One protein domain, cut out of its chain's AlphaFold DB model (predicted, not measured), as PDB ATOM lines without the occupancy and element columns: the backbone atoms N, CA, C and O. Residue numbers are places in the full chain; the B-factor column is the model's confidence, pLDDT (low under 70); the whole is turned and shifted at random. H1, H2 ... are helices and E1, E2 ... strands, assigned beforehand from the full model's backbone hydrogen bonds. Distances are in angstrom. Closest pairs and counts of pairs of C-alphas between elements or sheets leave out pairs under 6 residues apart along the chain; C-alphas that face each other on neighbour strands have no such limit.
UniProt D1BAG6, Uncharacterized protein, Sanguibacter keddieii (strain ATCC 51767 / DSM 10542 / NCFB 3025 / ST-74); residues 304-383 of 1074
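Overview. This is residues 304 to 383 of the 1074 residues of an uncharacterized protein of Sanguibacter keddieii (strain ATCC 51767 / DSM 10542 / NCFB 3025 / ST-74) (UniProt D1BAG6). A strongly twisted sheet of five strands in a meander, each strand the antiparallel neighbour of the one before, has a long hairpin of E2 and E3 in its middle, with H1 packed along E2 and the shorter H2 beside E4. This makes two layers, helices on one face of a sheet, with H1 and H2 on one face. The printed part has 80 residues, with two named helices and five named strands in the order H1 E1 E2 E3 E4 E5 H2; the sheet's order is E1 E2 E3 E4 E5, and the class is mixed, helices and strands. The whole is compact, with a radius of gyration of the C-alphas of 12.5 A, yet elongated, spanning 39 by 25 by 17 A.

Along the chain. Start in the sheet with E3, residues 348 to 357; find C-alpha 348 at (-43.873, 13.295, 38.630), from where it runs 28.0 A to C-alpha 357. E2, residues 333 to 341, is 24.5 A long and bends by 52 degrees at residue 337. E1 is residues 326 to 330, 13.0 A; E4 is residues 363 to 366, 10.5 A; E5 is residues 371 to 373, 7.0 A. H1, residues 304 to 317, begins at C-alpha 304, (-30.789, -9.629, 31.500), and is 20.9 A long. H2, residues 374 to 382, is 12.5 A long and ends at C-alpha 382, (-29.770, 13.273, 38.271).

Arrangement. Look first at the hairpin of E2 and E3, where N 338 and O 351 are 3.0 A apart, within hydrogen-bond range. The pairing of E3 is staggered: it pairs with E2 over residues 348 to 355 and with E4 over residues 355 to 357, where N 364 and O 356 are 2.9 A apart. The edge strands are E1, with N 328 and O 335 of E2 at 2.9 A, and E5, with N 372 and O 365 of E4 at 2.9 A. H1 is on the sheet at a height of 7.8 A, along the strands, at 3 degrees to E2 on the local plane; the closest C-alphas of H1 and E2 are those of Phe 317 and Lys 340, 5.9 A apart. H2 is on the sheet at a height of 6.7 A, over none of its strands; the closest C-alphas of E4 and H2 are those of Gln 364 and Tyr 374, 4.8 A apart. H1 and H2 are close but not clearly touching, at a shallow tilt of 16 degrees, the same way; their closest C-alphas, of Phe 317 and Ala 382, are 7.8 A apart. In H2 every O i to N i+4 pair is within hydrogen-bond range, in H1 7 of 10.

Size, cuts and confidence. The C-alphas farthest apart, of Ile 346 and Asp 360, are 40.5 A apart. The printed part has no cut, and no link is long. The mean pLDDT of the printed part is 83.9; look for values under 70 at residues 319 to 324 and 343 to 347.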
ATOM      1  N   GLY A 304     -29.943  -9.378  30.332       81.38
ATOM      2  CA  GLY A 304     -30.789  -9.629  31.500       81.38
ATOM      3  C   GLY A 304     -30.218  -8.991  32.765       81.38
ATOM      4  O   GLY A 304     -30.955  -8.342  33.499       81.38
ATOM      5  N   ALA A 305     -28.900  -9.092  32.966       82.00
ATOM      6  CA  ALA A 305     -28.219  -8.389  34.053       82.00
ATOM      7  C   ALA A 305     -28.325  -6.863  33.894       82.00
ATOM      8  O   ALA A 305     -28.594  -6.155  34.857       82.00
ATOM      9  N   PHE A 306     -28.188  -6.343  32.669       88.56
ATOM     10  CA  PHE A 306     -28.374  -4.914  32.411       88.56
ATOM     11  C   PHE A 306     -29.818  -4.454  32.659       88.56
ATOM     12  O   PHE A 306     -30.025  -3.380  33.211       88.56
ATOM     13  N   LYS A 307     -30.815  -5.273  32.310       89.56
ATOM     14  CA  LYS A 307     -32.236  -5.005  32.575       89.56
ATOM     15  C   LYS A 307     -32.514  -4.857  34.071       89.56
ATOM     16  O   LYS A 307     -33.138  -3.884  34.478       89.56
ATOM     17  N   GLU A 308     -32.002  -5.779  34.880       85.94
ATOM     18  CA  GLU A 308     -32.110  -5.719  36.343       85.94
ATOM     19  C   GLU A 308     -31.358  -4.522  36.933       85.94
ATOM     20  O   GLU A 308     -31.916  -3.832  37.786       85.94
ATOM     21  N   ASP A 309     -30.140  -4.242  36.451       86.94
ATOM     22  CA  ASP A 309     -29.354  -3.080  36.878       86.94
ATOM     23  C   ASP A 309     -30.130  -1.780  36.611       86.94
ATOM     24  O   ASP A 309     -30.294  -0.983  37.529       86.94
ATOM     25  N   VAL A 310     -30.697  -1.597  35.408       91.56
ATOM     26  CA  VAL A 310     -31.507  -0.411  35.069       91.56
ATOM     27  C   VAL A 310     -32.740  -0.307  35.958       91.56
ATOM     28  O   VAL A 310     -33.019   0.762  36.494       91.56
ATOM     29  N   THR A 311     -33.481  -1.400  36.150       89.19
ATOM     30  CA  THR A 311     -34.649  -1.397  37.040       89.19
ATOM     31  C   THR A 311     -34.253  -1.053  38.477       89.19
ATOM     32  O   THR A 311     -34.943  -0.276  39.130       89.19
ATOM     33  N   SER A 312     -33.134  -1.580  38.975       86.38
ATOM     34  CA  SER A 312     -32.611  -1.239  40.300       86.38
ATOM     35  C   SER A 312     -32.175   0.223  40.389       86.38
ATOM     36  O   SER A 312     -32.438   0.852  41.411       86.38
ATOM     37  N   ASP A 313     -31.503   0.746  39.364       90.19
ATOM     38  CA  ASP A 313     -30.956   2.102  39.346       90.19
ATOM     39  C   ASP A 313     -32.079   3.150  39.309       90.19
ATOM     40  O   ASP A 313     -32.040   4.137  40.045       90.19
ATOM     41  N   LEU A 314     -33.129   2.906  38.516       90.31
ATOM     42  CA  LEU A 314     -34.260   3.826  38.364       90.31
ATOM     43  C   LEU A 314     -35.103   3.981  39.631       90.31
ATOM     44  O   LEU A 314     -35.626   5.069  39.860       90.31
ATOM     45  N   ARG A 315     -35.173   2.961  40.500       85.62
ATOM     46  CA  ARG A 315     -35.849   3.065  41.812       85.62
ATOM     47  C   ARG A 315     -35.278   4.177  42.691       85.62
ATOM     48  O   ARG A 315     -35.979   4.701  43.546       85.62
ATOM     49  N   GLY A 316     -34.015   4.556  42.494       81.81
ATOM     50  CA  GLY A 316     -33.417   5.681  43.211       81.81
ATOM     51  C   GLY A 316     -34.005   7.043  42.836       81.81
ATOM     52  O   GLY A 316     -33.878   7.996  43.607       81.81
ATOM     53  N   PHE A 317     -34.646   7.139  41.673       86.50
ATOM     54  CA  PHE A 317     -35.150   8.380  41.085       86.50
ATOM     55  C   PHE A 317     -36.691   8.465  41.088       86.50
ATOM     56  O   PHE A 317     -37.250   9.374  40.468       86.50
ATOM     57  N   THR A 318     -37.372   7.545  41.783       84.00
ATOM     58  CA  THR A 318     -38.830   7.534  42.007       84.00
ATOM     59  C   THR A 318     -39.162   8.002  43.437       84.00
ATOM     60  O   THR A 318     -38.367   7.798  44.351       84.00
ATOM     61  N   GLU A 319     -40.314   8.655  43.650       68.25
ATOM     62  CA  GLU A 319     -40.735   9.162  44.980       68.25
ATOM     63  C   GLU A 319     -41.440   8.105  45.853       68.25
ATOM     64  O   GLU A 319     -41.324   8.154  47.077       68.25
ATOM     65  N   GLU A 320     -42.124   7.127  45.251       60.03
ATOM     66  CA  GLU A 320     -42.823   6.045  45.958       60.03
ATOM     67  C   GLU A 320     -42.214   4.678  45.610       60.03
ATOM     68  O   GLU A 320     -41.690   4.472  44.511       60.03
ATOM     69  N   LEU A 321     -42.312   3.724  46.545       55.06
ATOM     70  CA  LEU A 321     -42.114   2.290  46.299       55.06
ATOM     71  C   LEU A 321     -43.276   1.757  45.429       55.06
ATOM     72  O   LEU A 321     -43.996   0.851  45.839       55.06
ATOM     73  N   GLU A 322     -43.516   2.358  44.260       52.91
ATOM     74  CA  GLU A 322     -44.472   1.827  43.288       52.91
ATOM     75  C   GLU A 322     -43.966   0.461  42.795       52.91
ATOM     76  O   GLU A 322     -42.798   0.303  42.423       52.91
ATOM     77  N   GLU A 323     -44.847  -0.543  42.822       53.72
ATOM     78  CA  GLU A 323     -44.479  -1.951  42.643       53.72
ATOM     79  C   GLU A 323     -44.025  -2.318  41.216       53.72
ATOM     80  O   GLU A 323     -43.333  -3.322  41.062       53.72
ATOM     81  N   ASP A 324     -44.277  -1.504  40.184       61.94
ATOM     82  CA  ASP A 324     -44.156  -1.974  38.794       61.94
ATOM     83  C   ASP A 324     -43.352  -1.056  37.854       61.94
ATOM     84  O   ASP A 324     -43.863  -0.529  36.863       61.94
ATOM     85  N   LEU A 325     -42.031  -0.974  38.063       76.12
ATOM     86  CA  LEU A 325     -41.122  -0.774  36.925       76.12
ATOM     87  C   LEU A 325     -41.278  -1.994  36.009       76.12
ATOM     88  O   LEU A 325     -40.777  -3.073  36.325       76.12
ATOM     89  N   THR A 326     -41.994  -1.840  34.896       74.50
ATOM     90  CA  THR A 326     -42.368  -2.944  33.996       74.50
ATOM     91  C   THR A 326     -41.510  -2.913  32.735       74.50
ATOM     92  O   THR A 326     -41.832  -2.216  31.782       74.50
ATOM     93  N   PRO A 327     -40.382  -3.632  32.678       80.69
ATOM     94  CA  PRO A 327     -39.494  -3.535  31.533       80.69
ATOM     95  C   PRO A 327     -39.976  -4.410  30.358       80.69
ATOM     96  O   PRO A 327     -40.048  -5.640  30.461       80.69
ATOM     97  N   GLY A 328     -40.270  -3.781  29.219       81.00
ATOM     98  CA  GLY A 328     -40.766  -4.418  27.994       81.00
ATOM     99  C   GLY A 328     -39.633  -4.827  27.054       81.00
ATOM    100  O   GLY A 328     -38.711  -4.052  26.817       81.00
ATOM    101  N   ASP A 329     -39.678  -6.048  26.516       83.06
ATOM    102  CA  ASP A 329     -38.651  -6.543  25.586       83.06
ATOM    103  C   ASP A 329     -38.798  -5.912  24.186       83.06
ATOM    104  O   ASP A 329     -39.907  -5.745  23.675       83.06
ATOM    105  N   ARG A 330     -37.668  -5.611  23.531       80.06
ATOM    106  CA  ARG A 330     -37.582  -5.119  22.142       80.06
ATOM    107  C   ARG A 330     -36.523  -5.920  21.369       80.06
ATOM    108  O   ARG A 330     -35.608  -6.474  21.971       80.06
ATOM    109  N   ASP A 331     -36.584  -5.919  20.035       73.19
ATOM    110  CA  ASP A 331     -35.705  -6.729  19.160       73.19
ATOM    111  C   ASP A 331     -34.194  -6.556  19.419       73.19
ATOM    112  O   ASP A 331     -33.404  -7.469  19.185       73.19
ATOM    113  N   HIS A 332     -33.781  -5.391  19.927       77.56
ATOM    114  CA  HIS A 332     -32.380  -5.053  20.192       77.56
ATOM    115  C   HIS A 332     -32.167  -4.421  21.571       77.56
ATOM    116  O   HIS A 332     -31.266  -3.601  21.724       77.56
ATOM    117  N   GLY A 333     -33.009  -4.734  22.558       89.62
ATOM    118  CA  GLY A 333     -32.927  -4.115  23.878       89.62
ATOM    119  C   GLY A 333     -34.202  -4.263  24.698       89.62
ATOM    120  O   GLY A 333     -34.916  -5.257  24.588       89.62
ATOM    121  N   PHE A 334     -34.495  -3.264  25.519       93.31
ATOM    122  CA  PHE A 334     -35.718  -3.190  26.312       93.31
ATOM    123  C   PHE A 334     -36.117  -1.731  26.542       93.31
ATOM    124  O   PHE A 334     -35.304  -0.820  26.387       93.31
ATOM    125  N   GLU A 335     -37.374  -1.503  26.893       93.56
ATOM    126  CA  GLU A 335     -37.880  -0.197  27.310       93.56
ATOM    127  C   GLU A 335     -38.408  -0.267  28.743       93.56
ATOM    128  O   GLU A 335     -38.793  -1.339  29.213       93.56
ATOM    129  N   VAL A 336     -38.389   0.859  29.451       92.56
ATOM    130  CA  VAL A 336     -38.890   0.964  30.824       92.56
ATOM    131  C   VAL A 336     -39.834   2.152  30.916       92.56
ATOM    132  O   VAL A 336     -39.451   3.275  30.580       92.56
ATOM    133  N   TRP A 337     -41.051   1.898  31.390       90.25
ATOM    134  CA  TRP A 337     -42.023   2.924  31.758       90.25
ATOM    135  C   TRP A 337     -41.879   3.220  33.240       90.25
ATOM    136  O   TRP A 337     -41.853   2.295  34.056       90.25
ATOM    137  N   TRP A 338     -41.741   4.496  33.583       90.56
ATOM    138  CA  TRP A 338     -41.511   4.906  34.962       90.56
ATOM    139  C   TRP A 338     -41.868   6.379  35.193       90.56
ATOM    140  O   TRP A 338     -42.031   7.157  34.251       90.56
ATOM    141  N   LYS A 339     -41.999   6.755  36.467       87.31
ATOM    142  CA  LYS A 339     -42.321   8.113  36.914       87.31
ATOM    143  C   LYS A 339     -41.102   8.744  37.575       87.31
ATOM    144  O   LYS A 339     -40.724   8.363  38.680       87.31
ATOM    145  N   LYS A 340     -40.487   9.718  36.910       86.44
ATOM    146  CA  LYS A 340     -39.323  10.430  37.439       86.44
ATOM    147  C   LYS A 340     -39.757  11.493  38.447       86.44
ATOM    148  O   LYS A 340     -40.631  12.310  38.152       86.44
ATOM    149  N   ALA A 341     -39.094  11.534  39.600       80.38
ATOM    150  CA  ALA A 341     -39.247  12.615  40.566       80.38
ATOM    151  C   ALA A 341     -38.736  13.947  39.985       80.38
ATOM    152  O   ALA A 341     -37.609  14.039  39.491       80.38
ATOM    153  N   THR A 342     -39.542  15.008  40.057       74.56
ATOM    154  CA  THR A 342     -39.185  16.324  39.488       74.56
ATOM    155  C   THR A 342     -38.252  17.149  40.388       74.56
ATOM    156  O   THR A 342     -37.745  18.192  39.973       74.56
ATOM    157  N   GLY A 343     -37.992  16.702  41.624       63.00
ATOM    158  CA  GLY A 343     -37.068  17.347  42.571       63.00
ATOM    159  C   GLY A 343     -37.540  18.702  43.128       63.00
ATOM    160  O   GLY A 343     -36.816  19.341  43.900       63.00
ATOM    161  N   THR A 344     -38.741  19.155  42.753       59.59
ATOM    162  CA  THR A 344     -39.429  20.343  43.295       59.59
ATOM    163  C   THR A 344     -40.403  19.996  44.425       59.59
ATOM    164  O   THR A 344     -40.918  20.904  45.076       59.59
ATOM    165  N   GLY A 345     -40.620  18.701  44.691       58.38
ATOM    166  CA  GLY A 345     -41.537  18.192  45.715       58.38
ATOM    167  C   GLY A 345     -43.018  18.274  45.332       58.38
ATOM    168  O   GLY A 345     -43.869  18.093  46.196       58.38
ATOM    169  N   ILE A 346     -43.337  18.589  44.068       55.78
ATOM    170  CA  ILE A 346     -44.710  18.638  43.556       55.78
ATOM    171  C   ILE A 346     -44.733  18.027  42.147       55.78
ATOM    172  O   ILE A 346     -44.507  18.721  41.155       55.78
ATOM    173  N   GLY A 347     -45.041  16.731  42.070       68.88
ATOM    174  CA  GLY A 347     -45.383  16.034  40.827       68.88
ATOM    175  C   GLY A 347     -44.282  15.146  40.240       68.88
ATOM    176  O   GLY A 347     -43.095  15.282  40.540       68.88
ATOM    177  N   PHE A 348     -44.710  14.246  39.357       82.25
ATOM    178  CA  PHE A 348     -43.873  13.295  38.630       82.25
ATOM    179  C   PHE A 348     -43.894  13.568  37.121       82.25
ATOM    180  O   PHE A 348     -44.874  14.077  36.577       82.25
ATOM    181  N   GLU A 349     -42.808  13.208  36.441       86.69
ATOM    182  CA  GLU A 349     -42.709  13.193  34.980       86.69
ATOM    183  C   GLU A 349     -42.843  11.741  34.503       86.69
ATOM    184  O   GLU A 349     -41.981  10.909  34.794       86.69
ATOM    185  N   GLU A 350     -43.924  11.414  33.791       87.94
ATOM    186  CA  GLU A 350     -44.061  10.105  33.140       87.94
ATOM    187  C   GLU A 350     -43.073   9.996  31.977       87.94
ATOM    188  O   GLU A 350     -43.036  10.855  31.091       87.94
ATOM    189  N   ARG A 351     -42.261   8.935  31.976       89.00
ATOM    190  CA  ARG A 351     -41.194   8.731  30.994       89.00
ATOM    191  C   ARG A 351     -41.181   7.303  30.471       89.00
ATOM    192  O   ARG A 351     -41.509   6.348  31.174       89.00
ATOM    193  N   VAL A 352     -40.740   7.178  29.221       92.00
ATOM    194  CA  VAL A 352     -40.408   5.900  28.589       92.00
ATOM    195  C   VAL A 352     -38.990   6.003  28.067       92.00
ATOM    196  O   VAL A 352     -38.711   6.809  27.178       92.00
ATOM    197  N   ASP A 353     -38.099   5.192  28.621       94.88
ATOM    198  CA  ASP A 353     -36.689   5.181  28.252       94.88
ATOM    199  C   ASP A 353     -36.313   3.841  27.613       94.88
ATOM    200  O   ASP A 353     -36.783   2.782  28.029       94.88
ATOM    201  N   TYR A 354     -35.460   3.888  26.587       95.12
ATOM    202  CA  TYR A 354     -35.047   2.711  25.818       95.12
ATOM    203  C   TYR A 354     -33.574   2.404  26.055       95.12
ATOM    204  O   TYR A 354     -32.720   3.287  25.948       95.12
ATOM    205  N   PHE A 355     -33.269   1.131  26.287       96.19
ATOM    206  CA  PHE A 355     -31.945   0.649  26.660       96.19
ATOM    207  C   PHE A 355     -31.512  -0.519  25.778       96.19
ATOM    208  O   PHE A 355     -32.337  -1.310  25.319       96.19
ATOM    209  N   ARG A 356     -30.203  -0.648  25.553       93.69
ATOM    210  CA  ARG A 356     -29.608  -1.804  24.869       93.69
ATOM    211  C   ARG A 356     -28.172  -2.065  25.297       93.69
ATOM    212  O   ARG A 356     -27.511  -1.184  25.845       93.69
ATOM    213  N   LEU A 357     -27.672  -3.244  24.941       91.00
ATOM    214  CA  LEU A 357     -26.238  -3.488  24.836       91.00
ATOM    215  C   LEU A 357     -25.777  -3.146  23.416       91.00
ATOM    216  O   LEU A 357     -26.334  -3.639  22.435       91.00
ATOM    217  N   GLY A 358     -24.822  -2.227  23.314       87.25
ATOM    218  CA  GLY A 358     -24.130  -1.883  22.078       87.25
ATOM    219  C   GLY A 358     -22.991  -2.864  21.764       87.25
ATOM    220  O   GLY A 358     -22.914  -3.934  22.365       87.25
ATOM    221  N   PRO A 359     -22.096  -2.505  20.828       80.88
ATOM    222  CA  PRO A 359     -20.841  -3.227  20.619       80.88
ATOM    223  C   PRO A 359     -20.053  -3.351  21.931       80.88
ATOM    224  O   PRO A 359     -20.118  -2.445  22.764       80.88
ATOM    225  N   ASP A 360     -19.346  -4.469  22.109       78.38
ATOM    226  CA  ASP A 360     -18.542  -4.778  23.304       78.38
ATOM    227  C   ASP A 360     -19.336  -4.746  24.626       78.38
ATOM    228  O   ASP A 360     -18.826  -4.335  25.666       78.38
ATOM    229  N   ASP A 361     -20.618  -5.131  24.578       81.00
ATOM    230  CA  ASP A 361     -21.552  -5.110  25.714       81.00
ATOM    231  C   ASP A 361     -21.691  -3.726  26.382       81.00
ATOM    232  O   ASP A 361     -22.108  -3.597  27.539       81.00
ATOM    233  N   MET A 362     -21.386  -2.650  25.645       84.94
ATOM    234  CA  MET A 362     -21.491  -1.297  26.171       84.94
ATOM    235  C   MET A 362     -22.954  -0.941  26.449       84.94
ATOM    236  O   MET A 362     -23.806  -0.952  25.561       84.94
ATOM    237  N   ARG A 363     -23.249  -0.559  27.690       91.75
ATOM    238  CA  ARG A 363     -24.588  -0.146  28.124       91.75
ATOM    239  C   ARG A 363     -24.974   1.175  27.478       91.75
ATOM    240  O   ARG A 363     -24.292   2.184  27.671       91.75
ATOM    241  N   GLN A 364     -26.074   1.183  26.734       94.12
ATOM    242  CA  GLN A 364     -26.542   2.357  26.006       94.12
ATOM    243  C   GLN A 364     -27.995   2.693  26.339       94.12
ATOM    244  O   GLN A 364     -28.831   1.806  26.509       94.12
ATOM    245  N   TRP A 365     -28.287   3.991  26.357       96.25
ATOM    246  CA  TRP A 365     -29.630   4.566  26.399       96.25
ATOM    247  C   TRP A 365     -29.897   5.339  25.103       96.25
ATOM    248  O   TRP A 365     -28.977   5.905  24.500       96.25
ATOM    249  N   ARG A 366     -31.147   5.338  24.641       95.25
ATOM    250  CA  ARG A 366     -31.560   6.075  23.445       95.25
ATOM    251  C   ARG A 366     -31.953   7.500  23.818       95.25
ATOM    252  O   ARG A 366     -33.068   7.728  24.275       95.25
ATOM    253  N   SER A 367     -31.066   8.451  23.543       92.50
ATOM    254  CA  SER A 367     -31.440   9.865  23.531       92.50
ATOM    255  C   SER A 367     -32.322  10.174  22.305       92.50
ATOM    256  O   SER A 367     -32.435   9.327  21.408       92.50
ATOM    257  N   PRO A 368     -32.935  11.372  22.211       87.94
ATOM    258  CA  PRO A 368     -33.812  11.728  21.090       87.94
ATOM    259  C   PRO A 368     -33.185  11.517  19.703       87.94
ATOM    260  O   PRO A 368     -33.882  11.160  18.755       87.94
ATOM    261  N   GLU A 369     -31.867  11.688  19.588       88.38
ATOM    262  CA  GLU A 369     -31.158  11.672  18.303       88.38
ATOM    263  C   GLU A 369     -30.235  10.460  18.122       88.38
ATOM    264  O   GLU A 369     -29.964  10.060  16.989       88.38
ATOM    265  N   LYS A 370     -29.724   9.860  19.207       94.62
ATOM    266  CA  LYS A 370     -28.694   8.813  19.117       94.62
ATOM    267  C   LYS A 370     -28.636   7.912  20.347       94.62
ATOM    268  O   LYS A 370     -29.133   8.230  21.420       94.62
ATOM    269  N   TRP A 371     -27.961   6.779  20.195       93.62
ATOM    270  CA  TRP A 371     -27.571   5.953  21.332       93.62
ATOM    271  C   TRP A 371     -26.367   6.577  22.030       93.62
ATOM    272  O   TRP A 371     -25.355   6.862  21.389       93.62
ATOM    273  N   VAL A 372     -26.482   6.787  23.335       93.81
ATOM    274  CA  VAL A 372     -25.422   7.337  24.185       93.81
ATOM    275  C   VAL A 372     -25.104   6.368  25.325       93.81
ATOM    276  O   VAL A 372     -25.929   5.502  25.627       93.81
ATOM    277  N   PRO A 373     -23.925   6.475  25.962       92.44
ATOM    278  CA  PRO A 373     -23.594   5.656  27.122       92.44
ATOM    279  C   PRO A 373     -24.611   5.821  28.256       92.44
ATOM    280  O   PRO A 373     -25.096   6.925  28.509       92.44
ATOM    281  N   TYR A 374     -24.899   4.734  28.969       93.19
ATOM    282  CA  TYR A 374     -25.835   4.736  30.100       93.19
ATOM    283  C   TYR A 374     -25.423   5.701  31.231       93.19
ATOM    284  O   TYR A 374     -26.275   6.316  31.867       93.19
ATOM    285  N   SER A 375     -24.123   5.938  31.421       90.88
ATOM    286  CA  SER A 375     -23.609   6.945  32.359       90.88
ATOM    287  C   SER A 375     -24.088   8.368  32.035       90.88
ATOM    288  O   SER A 375     -24.424   9.128  32.943       90.88
ATOM    289  N   ARG A 376     -24.201   8.723  30.745       91.50
ATOM    290  CA  ARG A 376     -24.744  10.020  30.308       91.50
ATOM    291  C   ARG A 376     -26.216  10.161  30.694       91.50
ATOM    292  O   ARG A 376     -26.616  11.221  31.159       91.50
ATOM    293  N   TYR A 377     -26.991   9.088  30.543       93.19
ATOM    294  CA  TYR A 377     -28.393   9.053  30.958       93.19
ATOM    295  C   TYR A 377     -28.550   9.281  32.465       93.19
ATOM    296  O   TYR A 377     -29.335  10.132  32.875       93.19
ATOM    297  N   LEU A 378     -27.754   8.591  33.291       92.88
ATOM    298  CA  LEU A 378     -27.787   8.767  34.746       92.88
ATOM    299  C   LEU A 378     -27.433  10.201  35.176       92.88
ATOM    300  O   LEU A 378     -28.101  10.762  36.045       92.88
ATOM    301  N   ARG A 379     -26.440  10.835  34.532       91.31
ATOM    302  CA  ARG A 379     -26.112  12.257  34.756       91.31
ATOM    303  C   ARG A 379     -27.272  13.187  34.383       91.31
ATOM    304  O   ARG A 379     -27.539  14.151  35.100       91.31
ATOM    305  N   GLU A 380     -27.967  12.895  33.283       89.88
ATOM    306  CA  GLU A 380     -29.119  13.676  32.821       89.88
ATOM    307  C   GLU A 380     -30.292  13.580  33.804       89.88
ATOM    308  O   GLU A 380     -30.840  14.605  34.220       89.88
ATOM    309  N   ILE A 381     -30.661  12.369  34.237       90.81
ATOM    310  CA  ILE A 381     -31.785  12.203  35.168       90.81
ATOM    311  C   ILE A 381     -31.475  12.757  36.561       90.81
ATOM    312  O   ILE A 381     -32.383  13.310  37.181       90.81
ATOM    313  N   ALA A 382     -30.215  12.695  37.005       89.31
ATOM    314  CA  ALA A 382     -29.770  13.273  38.271       89.31
ATOM    315  C   ALA A 382     -29.693  14.810  38.249       89.31
ATOM    316  O   ALA A 382     -29.638  15.419  39.312       89.31
ATOM    317  N   ASN A 383     -29.710  15.448  37.070       88.81
ATOM    318  CA  ASN A 383     -29.383  16.866  36.901       88.81
ATOM    319  C   ASN A 383     -27.997  17.193  37.489       88.81
ATOM    320  O   ASN A 383     -27.855  17.993  38.416       88.81
TER     321      ASN A 383